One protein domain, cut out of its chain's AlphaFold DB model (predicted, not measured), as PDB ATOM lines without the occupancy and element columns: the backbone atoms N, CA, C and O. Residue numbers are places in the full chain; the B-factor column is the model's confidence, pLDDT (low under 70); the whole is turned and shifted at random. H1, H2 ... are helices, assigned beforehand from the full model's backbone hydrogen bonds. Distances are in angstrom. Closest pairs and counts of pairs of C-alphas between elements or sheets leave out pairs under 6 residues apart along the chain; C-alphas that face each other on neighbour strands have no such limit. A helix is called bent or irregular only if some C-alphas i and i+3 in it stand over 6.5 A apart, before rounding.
ATOM      1  N   GLY A   8     -48.234  14.449  73.666       86.75
ATOM      2  CA  GLY A   8     -47.006  14.403  72.868       86.75
ATOM      3  C   GLY A   8     -46.745  15.677  72.058       86.75
ATOM      4  O   GLY A   8     -45.621  16.167  72.031       86.75
ATOM      5  N   ASP A   9     -47.775  16.275  71.457       89.50
ATOM      6  CA  ASP A   9     -47.599  17.494  70.663       89.50
ATOM      7  C   ASP A   9     -47.269  18.713  71.540       89.50
ATOM      8  O   ASP A   9     -46.411  19.520  71.175       89.50
ATOM      9  N   LYS A  10     -47.864  18.806  72.739       90.25
ATOM     10  CA  LYS A  10     -47.501  19.835  73.726       90.25
ATOM     11  C   LYS A  10     -45.991  19.851  73.979       90.25
ATOM     12  O   LYS A  10     -45.393  20.925  73.992       90.25
ATOM     13  N   PHE A  11     -45.378  18.688  74.207       91.06
ATOM     14  CA  PHE A  11     -43.937  18.614  74.449       91.06
ATOM     15  C   PHE A  11     -43.117  18.738  73.169       91.06
ATOM     16  O   PHE A  11     -42.096  19.417  73.201       91.06
ATOM     17  N   CYS A  12     -43.592  18.201  72.042       92.69
ATOM     18  CA  CYS A  12     -42.973  18.409  70.732       92.69
ATOM     19  C   CYS A  12     -42.754  19.904  70.456       92.69
ATOM     20  O   CYS A  12     -41.623  20.330  70.235       92.69
ATOM     21  N   ASN A  13     -43.801  20.726  70.590       94.19
ATOM     22  CA  ASN A  13     -43.693  22.166  70.353       94.19
ATOM     23  C   ASN A  13     -42.749  22.846  71.349       94.19
ATOM     24  O   ASN A  13     -41.889  23.616  70.935       94.19
ATOM     25  N   LYS A  14     -42.836  22.515  72.645       94.25
ATOM     26  CA  LYS A  14     -41.915  23.076  73.645       94.25
ATOM     27  C   LYS A  14     -40.451  22.775  73.322       94.25
ATOM     28  O   LYS A  14     -39.608  23.654  73.469       94.25
ATOM     29  N   PHE A  15     -40.132  21.551  72.910       95.25
ATOM     30  CA  PHE A  15     -38.766  21.191  72.539       95.25
ATOM     31  C   PHE A  15     -38.319  21.908  71.260       95.25
ATOM     32  O   PHE A  15     -37.206  22.423  71.232       95.25
ATOM     33  N   LEU A  16     -39.185  22.023  70.248       95.94
ATOM     34  CA  LEU A  16     -38.880  22.773  69.022       95.94
ATOM     35  C   LEU A  16     -38.638  24.264  69.296       95.94
ATOM     36  O   LEU A  16     -37.699  24.841  68.759       95.94
ATOM     37  N   GLU A  17     -39.432  24.883  70.171       97.31
ATOM     38  CA  GLU A  17     -39.275  26.288  70.576       97.31
ATOM     39  C   GLU A  17     -37.975  26.551  71.352       97.31
ATOM     40  O   GLU A  17     -37.484  27.678  71.376       97.31
ATOM     41  N   ASN A  18     -37.414  25.524  71.995       97.19
ATOM     42  CA  ASN A  18     -36.234  25.640  72.852       97.19
ATOM     43  C   ASN A  18     -35.000  24.924  72.283       97.19
ATOM     44  O   ASN A  18     -33.965  24.899  72.944       97.19
ATOM     45  N   VAL A  19     -35.067  24.391  71.057       97.44
ATOM     46  CA  VAL A  19     -33.984  23.606  70.437       97.44
ATOM     47  C   VAL A  19     -32.654  24.364  70.414       97.44
ATOM     48  O   VAL A  19     -31.605  23.791  70.686       97.44
ATOM     49  N   SER A  20     -32.692  25.681  70.199       97.94
ATOM     50  CA  SER A  20     -31.500  26.532  70.150       97.94
ATOM     51  C   SER A  20     -30.788  26.700  71.495       97.94
ATOM     52  O   SER A  20     -29.708  27.284  71.533       97.94
ATOM     53  N   LYS A  21     -31.395  26.261  72.603       97.56
ATOM     54  CA  LYS A  21     -30.787  26.295  73.941       97.56
ATOM     55  C   LYS A  21     -29.953  25.053  74.250       97.56
ATOM     56  O   LYS A  21     -29.198  25.076  75.217       97.56
ATOM     57  N   PHE A  22     -30.090  24.000  73.447       97.62
ATOM     58  CA  PHE A  22     -29.264  22.805  73.538       97.62
ATOM     59  C   PHE A  22     -27.959  22.998  72.764       97.62
ATOM     60  O   PHE A  22     -27.921  23.709  71.750       97.62
ATOM     61  N   THR A  23     -26.899  22.322  73.200       98.19
ATOM     62  CA  THR A  23     -25.668  22.184  72.411       98.19
ATOM     63  C   THR A  23     -25.937  21.444  71.095       98.19
ATOM     64  O   THR A  23     -26.988  20.828  70.921       98.19
ATOM     65  N   SER A  24     -24.989  21.448  70.154       98.25
ATOM     66  CA  SER A  24     -25.131  20.683  68.903       98.25
ATOM     67  C   SER A  24     -25.360  19.179  69.143       98.25
ATOM     68  O   SER A  24     -26.128  18.543  68.417       98.25
ATOM     69  N   GLU A  25     -24.735  18.613  70.181       97.81
ATOM     70  CA  GLU A  25     -24.944  17.218  70.591       97.81
ATOM     71  C   GLU A  25     -26.336  17.023  71.196       97.81
ATOM     72  O   GLU A  25     -27.049  16.096  70.809       97.81
ATOM     73  N   GLY A  26     -26.768  17.940  72.067       97.88
ATOM     74  CA  GLY A  26     -28.110  17.942  72.645       97.88
ATOM     75  C   GLY A  26     -29.219  18.071  71.599       97.88
ATOM     76  O   GLY A  26     -30.226  17.374  71.686       97.88
ATOM     77  N   GLN A  27     -29.028  18.895  70.566       98.50
ATOM     78  CA  GLN A  27     -29.971  19.013  69.446       98.50
ATOM     79  C   GLN A  27     -30.060  17.706  68.653       98.50
ATOM     80  O   GLN A  27     -31.155  17.256  68.320       98.50
ATOM     81  N   THR A  28     -28.915  17.069  68.395       98.50
ATOM     82  CA  THR A  28     -28.865  15.761  67.727       98.50
ATOM     83  C   THR A  28     -29.604  14.702  68.547       98.50
ATOM     84  O   THR A  28     -30.482  14.015  68.024       98.50
ATOM     85  N   TRP A  29     -29.317  14.622  69.850       98.06
ATOM     86  CA  TRP A  29     -30.015  13.729  70.773       98.06
ATOM     87  C   TRP A  29     -31.525  13.986  70.802       98.06
ATOM     88  O   TRP A  29     -32.306  13.035  70.774       98.06
ATOM     89  N   LEU A  30     -31.947  15.253  70.825       97.94
ATOM     90  CA  LEU A  30     -33.352  15.652  70.886       97.94
ATOM     91  C   LEU A  30     -34.126  15.126  69.675       97.94
ATOM     92  O   LEU A  30     -35.163  14.486  69.847       97.94
ATOM     93  N   PHE A  31     -33.617  15.332  68.457       98.19
ATOM     94  CA  PHE A  31     -34.291  14.850  67.247       98.19
ATOM     95  C   PHE A  31     -34.266  13.324  67.126       98.19
ATOM     96  O   PHE A  31     -35.272  12.726  66.733       98.19
ATOM     97  N   ASN A  32     -33.165  12.680  67.521       98.44
ATOM     98  CA  ASN A  32     -33.084  11.220  67.554       98.44
ATOM     99  C   ASN A  32     -34.088  10.631  68.556       98.44
ATOM    100  O   ASN A  32     -34.818   9.701  68.221       98.44
ATOM    101  N   THR A  33     -34.205  11.234  69.740       97.56
ATOM    102  CA  THR A  33     -35.168  10.831  70.774       97.56
ATOM    103  C   THR A  33     -36.602  11.017  70.296       97.56
ATOM    104  O   THR A  33     -37.411  10.105  70.438       97.56
ATOM    105  N   MET A  34     -36.928  12.156  69.675       96.25
ATOM    106  CA  MET A  34     -38.258  12.381  69.093       96.25
ATOM    107  C   MET A  34     -38.612  11.336  68.038       96.25
ATOM    108  O   MET A  34     -39.735  10.839  68.034       96.25
ATOM    109  N   THR A  35     -37.659  11.003  67.168       97.50
ATOM    110  CA  THR A  35     -37.846   9.991  66.123       97.50
ATOM    111  C   THR A  35     -38.077   8.622  66.752       97.50
ATOM    112  O   THR A  35     -39.088   7.993  66.469       97.50
ATOM    113  N   CYS A  36     -37.231   8.218  67.708       98.44
ATOM    114  CA  CYS A  36     -37.390   6.963  68.442       98.44
ATOM    115  C   CYS A  36     -38.779   6.841  69.085       98.44
ATOM    116  O   CYS A  36     -39.460   5.838  68.887       98.44
ATOM    117  N   LEU A  37     -39.236   7.881  69.796       96.31
ATOM    118  CA  LEU A  37     -40.550   7.903  70.451       96.31
ATOM    119  C   LEU A  37     -41.706   7.749  69.449       96.31
ATOM    120  O   LEU A  37     -42.709   7.102  69.752       96.31
ATOM    121  N   GLN A  38     -41.584   8.348  68.263       95.50
ATOM    122  CA  GLN A  38     -42.585   8.238  67.199       95.50
ATOM    123  C   GLN A  38     -42.563   6.853  66.545       95.50
ATOM    124  O   GLN A  38     -43.626   6.270  66.321       95.50
ATOM    125  N   ASP A  39     -41.375   6.300  66.303       97.50
ATOM    126  CA  ASP A  39     -41.182   5.004  65.651       97.50
ATOM    127  C   ASP A  39     -41.814   3.853  66.443       97.50
ATOM    128  O   ASP A  39     -42.399   2.946  65.846       97.50
ATOM    129  N   VAL A  40     -41.811   3.914  67.781       96.38
ATOM    130  CA  VAL A  40     -42.465   2.885  68.620       96.38
ATOM    131  C   VAL A  40     -43.978   2.802  68.355       96.38
ATOM    132  O   VAL A  40     -44.593   1.753  68.549       96.38
ATOM    133  N   LEU A  41     -44.595   3.887  67.876       95.19
ATOM    134  CA  LEU A  41     -46.023   3.942  67.558       95.19
ATOM    135  C   LEU A  41     -46.341   3.609  66.095       95.19
ATOM    136  O   LEU A  41     -47.517   3.427  65.773       95.19
ATOM    137  N   VAL A  42     -45.343   3.485  65.213       96.38
ATOM    138  CA  VAL A  42     -45.554   3.205  63.780       96.38
ATOM    139  C   VAL A  42     -46.353   1.917  63.536       96.38
ATOM    140  O   VAL A  42     -47.319   1.988  62.774       96.38
ATOM    141  N   PRO A  43     -46.083   0.775  64.203       96.19
ATOM    142  CA  PRO A  43     -46.881  -0.440  63.996       96.19
ATOM    143  C   PRO A  43     -48.361  -0.250  64.357       96.19
ATOM    144  O   PRO A  43     -49.260  -0.775  63.695       96.19
ATOM    145  N   ILE A  44     -48.642   0.551  65.389       93.50
ATOM    146  CA  ILE A  44     -50.014   0.893  65.772       93.50
ATOM    147  C   ILE A  44     -50.639   1.825  64.722       93.50
ATOM    148  O   ILE A  44     -51.770   1.600  64.288       93.50
ATOM    149  N   ALA A  45     -49.904   2.844  64.270       91.50
ATOM    150  CA  ALA A  45     -50.365   3.803  63.267       91.50
ATOM    151  C   ALA A  45     -50.671   3.137  61.911       91.50
ATOM    152  O   ALA A  45     -51.669   3.467  61.266       91.50
ATOM    153  N   ASN A  46     -49.869   2.145  61.525       95.69
ATOM    154  CA  ASN A  46     -50.051   1.338  60.318       95.69
ATOM    155  C   ASN A  46     -51.149   0.273  60.448       95.69
ATOM    156  O   ASN A  46     -51.435  -0.429  59.478       95.69
ATOM    157  N   LYS A  47     -51.799   0.163  61.616       92.75
ATOM    158  CA  LYS A  47     -52.811  -0.861  61.929       92.75
ATOM    159  C   LYS A  47     -52.265  -2.294  61.869       92.75
ATOM    160  O   LYS A  47     -53.034  -3.234  61.683       92.75
ATOM    161  N   GLU A  48     -50.959  -2.461  62.053       95.00
ATOM    162  CA  GLU A  48     -50.312  -3.770  62.211       95.00
ATOM    163  C   GLU A  48     -50.619  -4.354  63.600       95.00
ATOM    164  O   GLU A  48     -50.710  -5.568  63.768       95.00
ATOM    165  N   VAL A  49     -50.856  -3.479  64.587       91.81
ATOM    166  CA  VAL A  49     -51.306  -3.821  65.942       91.81
ATOM    167  C   VAL A  49     -52.632  -3.121  66.235       91.81
ATOM    168  O   VAL A  49     -52.742  -1.899  66.136       91.81
ATOM    169  N   VAL A  50     -53.648  -3.886  66.644       91.31
ATOM    170  CA  VAL A  50     -54.909  -3.318  67.144       91.31
ATOM    171  C   VAL A  50     -54.687  -2.827  68.572       91.31
ATOM    172  O   VAL A  50     -54.486  -3.626  69.483       91.31
ATOM    173  N   ALA A  51     -54.741  -1.513  68.769       92.06
ATOM    174  CA  ALA A  51     -54.535  -0.873  70.061       92.06
ATOM    175  C   ALA A  51     -55.735   0.007  70.428       92.06
ATOM    176  O   ALA A  51     -56.297   0.703  69.582       92.06
ATOM    177  N   ASN A  52     -56.120  -0.008  71.704       93.44
ATOM    178  CA  ASN A  52     -57.023   0.999  72.258       93.44
ATOM    179  C   ASN A  52     -56.210   2.199  72.787       93.44
ATOM    180  O   ASN A  52     -54.979   2.156  72.822       93.44
ATOM    181  N   CYS A  53     -56.885   3.267  73.220       92.12
ATOM    182  CA  CYS A  53     -56.209   4.470  73.718       92.12
ATOM    183  C   CYS A  53     -55.245   4.186  74.882       92.12
ATOM    184  O   CYS A  53     -54.165   4.763  74.913       92.12
ATOM    185  N   SER A  54     -55.601   3.275  75.793       93.31
ATOM    186  CA  SER A  54     -54.743   2.904  76.923       93.31
ATOM    187  C   SER A  54     -53.487   2.170  76.455       93.31
ATOM    188  O   SER A  54     -52.399   2.482  76.921       93.31
ATOM    189  N   THR A  55     -53.603   1.258  75.486       93.19
ATOM    190  CA  THR A  55     -52.438   0.592  74.889       93.19
ATOM    191  C   THR A  55     -51.511   1.604  74.217       93.19
ATOM    192  O   THR A  55     -50.308   1.548  74.439       93.19
ATOM    193  N   ILE A  56     -52.055   2.559  73.454       93.12
ATOM    194  CA  ILE A  56     -51.259   3.621  72.816       93.12
ATOM    195  C   ILE A  56     -50.514   4.443  73.870       93.12
ATOM    196  O   ILE A  56     -49.315   4.672  73.734       93.12
ATOM    197  N   GLU A  57     -51.217   4.870  74.919       91.94
ATOM    198  CA  GLU A  57     -50.648   5.669  76.001       91.94
ATOM    199  C   GLU A  57     -49.522   4.921  76.720       91.94
ATOM    200  O   GLU A  57     -48.421   5.451  76.836       91.94
ATOM    201  N   THR A  58     -49.754   3.672  77.131       93.00
ATOM    202  CA  THR A  58     -48.745   2.857  77.816       93.00
ATOM    203  C   THR A  58     -47.545   2.553  76.919       93.00
ATOM    204  O   THR A  58     -46.412   2.670  77.375       93.00
ATOM    205  N   THR A  59     -47.757   2.203  75.645       94.31
ATOM    206  CA  THR A  59     -46.662   1.963  74.691       94.31
ATOM    207  C   THR A  59     -45.824   3.223  74.483       94.31
ATOM    208  O   THR A  59     -44.597   3.152  74.551       94.31
ATOM    209  N   ALA A  60     -46.465   4.380  74.286       93.12
ATOM    210  CA  ALA A  60     -45.764   5.651  74.144       93.12
ATOM    211  C   ALA A  60     -44.983   5.994  75.420       93.12
ATOM    212  O   ALA A  60     -43.789   6.280  75.362       93.12
ATOM    213  N   PHE A  61     -45.634   5.933  76.584       92.25
ATOM    214  CA  PHE A  61     -45.036   6.320  77.858       92.25
ATOM    215  C   PHE A  61     -43.836   5.433  78.210       92.25
ATOM    216  O   PHE A  61     -42.748   5.947  78.448       92.25
ATOM    217  N   ASN A  62     -43.965   4.110  78.097       94.06
ATOM    218  CA  ASN A  62     -42.896   3.170  78.452       94.06
ATOM    219  C   ASN A  62     -41.696   3.186  77.493       94.06
ATOM    220  O   ASN A  62     -40.648   2.636  77.821       94.06
ATOM    221  N   SER A  63     -41.822   3.798  76.312       95.31
ATOM    222  CA  SER A  63     -40.707   3.903  75.362       95.31
ATOM    223  C   SER A  63     -39.641   4.926  75.769       95.31
ATOM    224  O   SER A  63     -38.508   4.852  75.288       95.31
ATOM    225  N   HIS A  64     -39.969   5.860  76.669       94.25
ATOM    226  CA  HIS A  64     -39.099   6.998  76.964       94.25
ATOM    227  C   HIS A  64     -37.730   6.600  77.522       94.25
ATOM    228  O   HIS A  64     -36.755   7.122  76.986       94.25
ATOM    229  N   PRO A  65     -37.577   5.683  78.501       93.25
ATOM    230  CA  PRO A  65     -36.264   5.434  79.087       93.25
ATOM    231  C   PRO A  65     -35.280   4.877  78.061       93.25
ATOM    232  O   PRO A  65     -34.170   5.384  77.901       93.25
ATOM    233  N   VAL A  66     -35.746   3.907  77.271       95.50
ATOM    234  CA  VAL A  66     -34.980   3.315  76.172       95.50
ATOM    235  C   VAL A  66     -34.636   4.366  75.120       95.50
ATOM    236  O   VAL A  66     -33.475   4.469  74.735       95.50
ATOM    237  N   CYS A  67     -35.600   5.178  74.677       97.50
ATOM    238  CA  CYS A  67     -35.334   6.210  73.675       97.50
ATOM    239  C   CYS A  67     -34.387   7.304  74.185       97.50
ATOM    240  O   CYS A  67     -33.533   7.755  73.430       97.50
ATOM    241  N   TYR A  68     -34.486   7.709  75.450       94.75
ATOM    242  CA  TYR A  68     -33.626   8.739  76.035       94.75
ATOM    243  C   TYR A  68     -32.175   8.265  76.132       94.75
ATOM    244  O   TYR A  68     -31.252   9.025  75.827       94.75
ATOM    245  N   VAL A  69     -31.964   7.012  76.535       94.44
ATOM    246  CA  VAL A  69     -30.626   6.442  76.725       94.44
ATOM    247  C   VAL A  69     -29.995   6.037  75.395       94.44
ATOM    248  O   VAL A  69     -28.835   6.357  75.155       94.44
ATOM    249  N   ASN A  70     -30.753   5.395  74.501       96.06
ATOM    250  CA  ASN A  70     -30.193   4.768  73.300       96.06
ATOM    251  C   ASN A  70     -30.166   5.673  72.061       96.06
ATOM    252  O   ASN A  70     -29.517   5.315  71.079       96.06
ATOM    253  N   SER A  71     -30.848   6.823  72.066       97.56
ATOM    254  CA  SER A  71     -30.773   7.776  70.949       97.56
ATOM    255  C   SER A  71     -29.402   8.446  70.932       97.56
ATOM    256  O   SER A  71     -29.144   9.250  71.821       97.56
ATOM    257  N   PRO A  72     -28.512   8.177  69.961       95.75
ATOM    258  CA  PRO A  72     -27.129   8.646  70.024       95.75
ATOM    259  C   PRO A  72     -27.056  10.187  70.022       95.75
ATOM    260  O   PRO A  72     -27.807  10.820  69.273       95.75
ATOM    261  N   PRO A  73     -26.172  10.814  70.825       94.62
ATOM    262  CA  PRO A  73     -25.158  10.203  71.705       94.62
ATOM    263  C   PRO A  73     -25.692   9.607  73.030       94.62
ATOM    264  O   PRO A  73     -24.960   8.915  73.728       94.62
ATOM    265  N   GLY A  74     -26.968   9.809  73.353       94.62
ATOM    266  CA  GLY A  74     -27.641   9.284  74.546       94.62
ATOM    267  C   GLY A  74     -27.625  10.282  75.697       94.62
ATOM    268  O   GLY A  74     -26.621  10.960  75.919       94.62
ATOM    269  N   VAL A  75     -28.725  10.364  76.455       92.88
ATOM    270  CA  VAL A  75     -28.898  11.382  77.510       92.88
ATOM    271  C   VAL A  75     -27.813  11.307  78.586       92.88
ATOM    272  O   VAL A  75     -27.426  12.342  79.124       92.88
ATOM    273  N   CYS A  76     -27.274  10.114  78.867       90.88
ATOM    274  CA  CYS A  76     -26.225   9.922  79.870       90.88
ATOM    275  C   CYS A  76     -24.951  10.709  79.517       90.88
ATOM    276  O   CYS A  76     -24.339  11.313  80.397       90.88
ATOM    277  N   SER A  77     -24.604  10.765  78.226       91.38
ATOM    278  CA  SER A  77     -23.385  11.410  77.717       91.38
ATOM    279  C   SER A  77     -23.522  12.913  77.476       91.38
ATOM    280  O   SER A  77     -22.522  13.586  77.232       91.38
ATOM    281  N   LEU A  78     -24.746  13.449  77.537       91.81
ATOM    282  CA  LEU A  78     -24.972  14.854  77.232       91.81
ATOM    283  C   LEU A  78     -24.312  15.782  78.258       91.81
ATOM    284  O   LEU A  78     -24.305  15.480  79.460       91.81
ATOM    285  N   PRO A  79     -23.853  16.968  77.819       90.88
ATOM    286  CA  PRO A  79     -23.434  18.028  78.718       90.88
ATOM    287  C   PRO A  79     -24.509  18.354  79.756       90.88
ATOM    288  O   PRO A  79     -25.710  18.375  79.468       90.88
ATOM    289  N   ILE A  80     -24.078  18.708  80.966       85.56
ATOM    290  CA  ILE A  80     -24.986  19.081  82.056       85.56
ATOM    291  C   ILE A  80     -25.957  20.212  81.676       85.56
ATOM    292  O   ILE A  80     -27.107  20.214  82.112       85.56
ATOM    293  N   SER A  81     -25.533  21.149  80.821       88.56
ATOM    294  CA  SER A  81     -26.384  22.236  80.329       88.56
ATOM    295  C   SER A  81     -27.618  21.722  79.587       88.56
ATOM    296  O   SER A  81     -28.706  22.264  79.776       88.56
ATOM    297  N   ASP A  82     -27.468  20.653  78.803       93.31
ATOM    298  CA  ASP A  82     -28.560  20.049  78.038       93.31
ATOM    299  C   ASP A  82     -29.508  19.272  78.953       93.31
ATOM    300  O   ASP A  82     -30.728  19.389  78.829       93.31
ATOM    301  N   LYS A  83     -28.962  18.548  79.938       88.25
ATOM    302  CA  LYS A  83     -29.752  17.851  80.966       88.25
ATOM    303  C   LYS A  83     -30.589  18.842  81.798       88.25
ATOM    304  O   LYS A  83     -31.755  18.583  82.092       88.25
ATOM    305  N   ILE A  84     -30.031  20.009  82.128       84.56
ATOM    306  CA  ILE A  84     -30.752  21.090  82.818       84.56
ATOM    307  C   ILE A  84     -31.865  21.669  81.937       84.56
ATOM    308  O   ILE A  84     -32.976  21.884  82.426       84.56
ATOM    309  N   GLU A  85     -31.600  21.937  80.656       90.19
ATOM    310  CA  GLU A  85     -32.625  22.490  79.763       90.19
ATOM    311  C   GLU A  85     -33.763  21.493  79.515       90.19
ATOM    312  O   GLU A  85     -34.935  21.871  79.560       90.19
ATOM    313  N   LEU A  86     -33.437  20.204  79.375       90.44
ATOM    314  CA  LEU A  86     -34.411  19.116  79.342       90.44
ATOM    315  C   LEU A  86     -35.350  19.173  80.556       90.44
ATOM    316  O   LEU A  86     -36.570  19.212  80.383       90.44
ATOM    317  N   LEU A  87     -34.800  19.251  81.773       84.25
ATOM    318  CA  LEU A  87     -35.584  19.330  83.011       84.25
ATOM    319  C   LEU A  87     -36.461  20.587  83.085       84.25
ATOM    320  O   LEU A  87     -37.607  20.510  83.532       84.25
ATOM    321  N   ARG A  88     -35.975  21.737  82.601       85.50
ATOM    322  CA  ARG A  88     -36.772  22.976  82.523       85.50
ATOM    323  C   ARG A  88     -37.967  22.844  81.582       85.50
ATOM    324  O   ARG A  88     -39.039  23.364  81.889       85.50
ATOM    325  N   ILE A  89     -37.798  22.164  80.449       89.12
ATOM    326  CA  ILE A  89     -38.856  21.986  79.447       89.12
ATOM    327  C   ILE A  89     -39.944  21.032  79.949       89.12
ATOM    328  O   ILE A  89     -41.142  21.353  79.851       89.12
ATOM    329  N   ILE A  90     -39.536  19.870  80.479       85.81
ATOM    330  CA  ILE A  90     -40.473  18.833  80.933       85.81
ATOM    331  C   ILE A  90     -41.150  19.210  82.255       85.81
ATOM    332  O   ILE A  90     -42.336  18.925  82.441       85.81
ATOM    333  N   GLY A  91     -40.435  19.934  83.120       79.56
ATOM    334  CA  GLY A  91     -40.864  20.257  84.474       79.56
ATOM    335  C   GLY A  91     -40.856  19.038  85.401       79.56
ATOM    336  O   GLY A  91     -40.846  17.887  84.968       79.56
ATOM    337  N   ILE A  92     -40.887  19.290  86.708       69.00
ATOM    338  CA  ILE A  92     -40.955  18.229  87.716       69.00
ATOM    339  C   ILE A  92     -42.433  17.933  87.980       69.00
ATOM    340  O   ILE A  92     -43.138  18.703  88.627       69.00
ATOM    341  N   SER A  93     -42.911  16.826  87.424       69.50
ATOM    342  CA  SER A  93     -44.248  16.273  87.662       69.50
ATOM    343  C   SER A  93     -44.122  14.806  88.055       69.50
ATOM    344  O   SER A  93     -43.096  14.186  87.782       69.50
ATOM    345  N   THR A  94     -45.157  14.227  88.663       68.19
ATOM    346  CA  THR A  94     -45.158  12.795  89.004       68.19
ATOM    347  C   THR A  94     -44.926  11.920  87.773       68.19
ATOM    348  O   THR A  94     -44.090  11.025  87.829       68.19
ATOM    349  N   GLN A  95     -45.551  12.245  86.635       76.06
ATOM    350  CA  GLN A  95     -45.337  11.512  85.381       76.06
ATOM    351  C   GLN A  95     -43.906  11.670  84.846       76.06
ATOM    352  O   GLN A  95     -43.342  10.731  84.298       76.06
ATOM    353  N   ALA A  96     -43.295  12.849  85.007       72.56
ATOM    354  CA  ALA A  96     -41.898  13.039  84.621       72.56
ATOM    355  C   ALA A  96     -40.956  12.210  85.510       72.56
ATOM    356  O   ALA A  96     -40.016  11.609  85.003       72.56
ATOM    357  N   LEU A  97     -41.228  12.128  86.817       69.12
ATOM    358  CA  LEU A  97     -40.432  11.321  87.746       69.12
ATOM    359  C   LEU A  97     -40.509   9.823  87.436       69.12
ATOM    360  O   LEU A  97     -39.485   9.151  87.501       69.12
ATOM    361  N   GLU A  98     -41.678   9.319  87.028       77.81
ATOM    362  CA  GLU A  98     -41.846   7.926  86.583       77.81
ATOM    363  C   GLU A  98     -40.936   7.564  85.397       77.81
ATOM    364  O   GLU A  98     -40.536   6.411  85.270       77.81
ATOM    365  N   GLN A  99     -40.563   8.539  84.561       79.44
ATOM    366  CA  GLN A  99     -39.649   8.338  83.431       79.44
ATOM    367  C   GLN A  99     -38.185   8.614  83.775       79.44
ATOM    368  O   GLN A  99     -37.287   7.972  83.237       79.44
ATOM    369  N   VAL A 100     -37.925   9.560  84.680       77.44
ATOM    370  CA  VAL A 100     -36.563   9.929  85.084       77.44
ATOM    371  C   VAL A 100     -35.885   8.800  85.862       77.44
ATOM    372  O   VAL A 100     -34.706   8.556  85.629       77.44
ATOM    373  N   VAL A 101     -36.604   8.088  86.739       73.25
ATOM    374  CA  VAL A 101     -35.997   7.024  87.562       73.25
ATOM    375  C   VAL A 101     -35.384   5.905  86.705       73.25
ATOM    376  O   VAL A 101     -34.185   5.673  86.848       73.25
ATOM    377  N   PRO A 102     -36.106   5.281  85.752       82.00
ATOM    378  CA  PRO A 102     -35.509   4.254  84.898       82.00
ATOM    379  C   PRO A 102     -34.366   4.782  84.020       82.00
ATOM    380  O   PRO A 102     -33.415   4.059  83.747       82.00
ATOM    381  N   VAL A 103     -34.421   6.048  83.584       84.12
ATOM    382  CA  VAL A 103     -33.314   6.672  82.835       84.12
ATOM    383  C   VAL A 103     -32.055   6.762  83.696       84.12
ATOM    384  O   VAL A 103     -30.973   6.455  83.208       84.12
ATOM    385  N   ILE A 104     -32.186   7.158  84.965       75.81
ATOM    386  CA  ILE A 104     -31.058   7.227  85.903       75.81
ATOM    387  C   ILE A 104     -30.470   5.835  86.136       75.81
ATOM    388  O   ILE A 104     -29.256   5.699  86.088       75.81
ATOM    389  N   GLU A 105     -31.309   4.812  86.335       76.75
ATOM    390  CA  GLU A 105     -30.862   3.421  86.520       76.75
ATOM    391  C   GLU A 105     -30.125   2.862  85.294       76.75
ATOM    392  O   GLU A 105     -29.216   2.044  85.426       76.75
ATOM    393  N   MET A 106     -30.521   3.290  84.093       84.25
ATOM    394  CA  MET A 106     -29.872   2.907  82.837       84.25
ATOM    395  C   MET A 106     -28.594   3.710  82.545       84.25
ATOM    396  O   MET A 106     -27.775   3.273  81.733       84.25
ATOM    397  N   CYS A 107     -28.418   4.868  83.178       82.44
ATOM    398  CA  CYS A 107     -27.182   5.645  83.149       82.44
ATOM    399  C   CYS A 107     -26.271   5.267  84.330       82.44
ATOM    400  O   CYS A 107     -26.673   4.561  85.252       82.44
ATOM    401  N   SER A 108     -25.013   5.721  84.334       69.38
ATOM    402  CA  SER A 108     -24.182   5.563  85.532       69.38
ATOM    403  C   SER A 108     -24.614   6.580  86.596       69.38
ATOM    404  O   SER A 108     -24.960   7.716  86.265       69.38
ATOM    405  N   SER A 109     -24.598   6.211  87.880       58.84
ATOM    406  CA  SER A 109     -25.054   7.091  88.975       58.84
ATOM    407  C   SER A 109     -24.301   8.430  89.045       58.84
ATOM    408  O   SER A 109     -24.870   9.440  89.458       58.84
ATOM    409  N   SER A 110     -23.055   8.482  88.560       62.53
ATOM    410  CA  SER A 110     -22.276   9.720  88.423       62.53
ATOM    411  C   SER A 110     -22.844  10.707  87.400       62.53
ATOM    412  O   SER A 110     -22.636  11.906  87.549       62.53
ATOM    413  N   ASP A 111     -23.605  10.249  86.400       63.50
ATOM    414  CA  ASP A 111     -24.081  11.096  85.294       63.50
ATOM    415  C   ASP A 111     -25.199  12.069  85.698       63.50
ATOM    416  O   ASP A 111     -25.508  13.003  84.944       63.50
ATOM    417  N   PHE A 112     -25.820  11.842  86.861       63.34
ATOM    418  CA  PHE A 112     -26.925  12.643  87.398       63.34
ATOM    419  C   PHE A 112     -26.585  13.376  88.697       63.34
ATOM    420  O   PHE A 112     -27.340  14.266  89.095       63.34
ATOM    421  N   GLN A 113     -25.444  13.071  89.322       60.94
ATOM    422  CA  GLN A 113     -25.006  13.756  90.538       60.94
ATOM    423  C   GLN A 113     -24.813  15.257  90.285       60.94
ATOM    424  O   GLN A 113     -25.310  16.086  91.047       60.94
ATOM    425  N   ASP A 114     -24.216  15.616  89.146       63.31
ATOM    426  CA  ASP A 114     -23.980  17.018  88.811       63.31
ATOM    427  C   ASP A 114     -25.290  17.812  88.643       63.31
ATOM    428  O   ASP A 114     -25.326  19.009  88.920       63.31
ATOM    429  N   ILE A 115     -26.393  17.177  88.221       61.69
ATOM    430  CA  ILE A 115     -27.704  17.842  88.092       61.69
ATOM    431  C   ILE A 115     -28.239  18.252  89.464       61.69
ATOM    432  O   ILE A 115     -28.763  19.361  89.603       61.69
ATOM    433  N   VAL A 116     -28.122  17.367  90.459       60.19
ATOM    434  CA  VAL A 116     -28.537  17.649  91.842       60.19
ATOM    435  C   VAL A 116     -27.787  18.872  92.363       60.19
ATOM    436  O   VAL A 116     -28.399  19.793  92.911       60.19
ATOM    437  N   ASP A 117     -26.484  18.919  92.091       60.88
ATOM    438  CA  ASP A 117     -25.601  19.996  92.523       60.88
ATOM    439  C   ASP A 117     -25.873  21.308  91.759       60.88
ATOM    440  O   ASP A 117     -25.961  22.388  92.355       60.88
ATOM    441  N   ALA A 118     -26.073  21.237  90.438       55.16
ATOM    442  CA  ALA A 118     -26.253  22.398  89.567       55.16
ATOM    443  C   ALA A 118     -27.631  23.056  89.691       55.16
ATOM    444  O   ALA A 118     -27.752  24.274  89.525       55.16
ATOM    445  N   LEU A 119     -28.676  22.285  89.993       55.03
ATOM    446  CA  LEU A 119     -30.026  22.827  90.137       55.03
ATOM    447  C   LEU A 119     -30.278  23.482  91.497       55.03
ATOM    448  O   LEU A 119     -31.338  24.091  91.651       55.03
ATOM    449  N   LYS A 120     -29.335  23.403  92.459       54.16
ATOM    450  CA  LYS A 120     -29.509  23.896  93.843       54.16
ATOM    451  C   LYS A 120     -30.927  23.617  94.338       54.16
ATOM    452  O   LYS A 120     -31.612  24.541  94.780       54.16
ATOM    453  N   ILE A 121     -31.393  22.382  94.134       53.94
ATOM    454  CA  ILE A 121     -32.799  22.009  94.297       53.94
ATOM    455  C   ILE A 121     -33.199  22.356  95.733       53.94
ATOM    456  O   ILE A 121     -32.857  21.656  96.677       53.94
ATOM    457  N   SER A 122     -33.891  23.483  95.903       45.88
ATOM    458  CA  SER A 122     -34.376  23.966  97.198       45.88
ATOM    459  C   SER A 122     -35.636  23.226  97.643       45.88
ATOM    460  O   SER A 122     -36.156  23.479  98.727       45.88
ATOM    461  N   ASP A 123     -36.148  22.347  96.782       53.41
ATOM    462  CA  ASP A 123     -37.248  21.447  97.076       53.41
ATOM    463  C   ASP A 123     -36.698  20.183  97.744       53.41
ATOM    464  O   ASP A 123     -36.199  19.255  97.098       53.41
ATOM    465  N   LEU A 124     -36.743  20.202  99.075       48.62
ATOM    466  CA  LEU A 124     -36.193  19.165  99.936       48.62
ATOM    467  C   LEU A 124     -36.798  17.779  99.642       48.62
ATOM    468  O   LEU A 124     -36.098  16.788  99.826       48.62
ATOM    469  N   ASP A 125     -38.043  17.695  99.147       52.09
ATOM    470  CA  ASP A 125     -38.689  16.413  98.818       52.09
ATOM    471  C   ASP A 125     -38.087  15.790  97.552       52.09
ATOM    472  O   ASP A 125     -37.831  14.588  97.498       52.09
ATOM    473  N   LEU A 126     -37.772  16.610  96.546       54.12
ATOM    474  CA  LEU A 126     -37.104  16.147  95.331       54.12
ATOM    475  C   LEU A 126     -35.635  15.796  95.590       54.12
ATOM    476  O   LEU A 126     -35.157  14.772  95.104       54.12
ATOM    477  N   TYR A 127     -34.940  16.610  96.391       55.62
ATOM    478  CA  TYR A 127     -33.573  16.327  96.828       55.62
ATOM    479  C   TYR A 127     -33.504  15.005  97.600       55.62
ATOM    480  O   TYR A 127     -32.675  14.165  97.270       55.62
ATOM    481  N   LEU A 128     -34.414  14.775  98.556       54.06
ATOM    482  CA  LEU A 128     -34.499  13.522  99.312       54.06
ATOM    483  C   LEU A 128     -34.831  12.326  98.415       54.06
ATOM    484  O   LEU A 128     -34.196  11.288  98.560       54.06
ATOM    485  N   ARG A 129     -35.769  12.452  97.467       59.09
ATOM    486  CA  ARG A 129     -36.109  11.355  96.542       59.09
ATOM    487  C   ARG A 129     -34.942  10.976  95.641       59.09
ATOM    488  O   ARG A 129     -34.672   9.793  95.488       59.09
ATOM    489  N   ILE A 130     -34.239  11.959  95.078       52.81
ATOM    490  CA  ILE A 130     -33.079  11.699  94.217       52.81
ATOM    491  C   ILE A 130     -31.898  11.166  95.046       52.81
ATOM    492  O   ILE A 130     -31.274  10.187  94.649       52.81
ATOM    493  N   LEU A 131     -31.626  11.723  96.232       54.66
ATOM    494  CA  LEU A 131     -30.587  11.206  97.131       54.66
ATOM    495  C   LEU A 131     -30.839   9.773  97.574       54.66
ATOM    496  O   LEU A 131     -29.899   8.989  97.589       54.66
ATOM    497  N   LEU A 132     -32.075   9.421  97.936       55.59
ATOM    498  CA  LEU A 132     -32.427   8.056  98.342       55.59
ATOM    499  C   LEU A 132     -32.205   7.038  97.216       55.59
ATOM    500  O   LEU A 132     -31.956   5.875  97.505       55.59
ATOM    501  N   ILE A 133     -32.263   7.475  95.955       52.16
ATOM    502  CA  ILE A 133     -31.976   6.642  94.782       52.16
ATOM    503  C   ILE A 133     -30.462   6.515  94.553       52.16
ATOM    504  O   ILE A 133     -29.993   5.450  94.179       52.16
ATOM    505  N   ILE A 134     -29.686   7.578  94.793       49.28
ATOM    506  CA  ILE A 134     -28.229   7.587  94.561       49.28
ATOM    507  C   ILE A 134     -27.440   6.949  95.723       49.28
ATOM    508  O   ILE A 134     -26.339   6.446  95.523       49.28
ATOM    509  N   SER A 135     -27.978   6.985  96.944       44.28
ATOM    510  CA  SER A 135     -27.322   6.458  98.155       44.28
ATOM    511  C   SER A 135     -27.688   5.006  98.500       44.28
ATOM    512  O   SER A 135     -27.303   4.533  99.572       44.28
ATOM    513  N   GLY A 136     -28.405   4.316  97.604       44.34
ATOM    514  CA  GLY A 136     -28.712   2.883  97.661       44.34
ATOM    515  C   GLY A 136     -27.764   2.044  96.817       44.34
ATOM    516  O   GLY A 136     -27.612   2.369  95.621       44.34
TER     517      GLY A 136
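What this domain is: This is residues 8 to 136 of the 136 residues of an uncharacterized protein of Folsomia candida (UniProt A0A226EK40). What does the model look like? Five helices, H2, H1, H6, H7 and H5, stand in a ring round the core, with the H6 to H7 side only loosely joined; H3 and H4 reach out at one end, and H8 and H9 make a loose layer at the other, where H8 crosses H6. How is it made up? The printed part has 129 residues with nine named helices, H1 to H9 in order, and no named strand: all helix. It is compact, with a radius of gyration of the C-alphas of 15.3 A and spans of 46 by 31 by 24 A.

Where its parts are: Where is the longest helix? H2, residues 24 to 39, begins at C-alpha 24, (-25.131, 20.683, 68.903), and is 22.7 A long. Where are the others? H1 is residues 8 to 21, 20.1 A, from C-alpha 8 at (-47.006, 14.403, 72.868); H3 is 42 to 45, H4 53 to 62, H5 64 to 70 and H6 80 to 90, 15.5 A. H7 is 94 to 106, 19.2 A, H8 110 to 118, and H9 124 to 134, 15.0 A, ending at C-alpha 134, (-28.229, 7.587, 94.561). H1 is irregular, with C-alphas 17 and 20 7.8 A apart, and H8 only just, with C-alphas 111 and 114 6.9 A apart.

How they stand to each other: What is round H2? H1, H2 and H6 form a bundle, a group of neighbouring helices; H1 and H2 are a hairpin and touch, closest at the C-alphas of Val 19 and Gln 27, 6.2 A. H2 touches H5 with residues 33 to 37 alone, at a steep tilt of 53 degrees; the C-alphas of Thr 33 and Cys 67 are closest, 5.5 A. What lies farther out? H5 touches H7, with the closest C-alphas, Pro 65 and Val 103, 4.9 A apart; H6 touches H8, with Ile 80 and Ile 115 closest, their C-alphas 6.7 A apart. H3 and H4 are close but not clearly touching, closest at the C-alphas of Ile 44 and Ile 56, 7.7 A, while H7 and H9 are near each other. Are the backbones whole? Every O i to N i+4 pair is within hydrogen-bond range in H2, H4, H5, H6 and H9, against 8 of 10 in H1, 7 of 9 in H7 and 3 of 5 in H8; H3 is too short for one.

The domain as a whole: How large is it? The two C-alphas farthest apart, Glu 48 and Ser 122, are 47.4 A apart. Is it continuous? The printed part has no cut and no long link; residues 120 to 125, of which 124 and 125 belong to H9, stand free. Where is confidence low? Mean pLDDT of the printed part is 83.0, and residues 92 to 94, 97 and 108 to 136 are under 70.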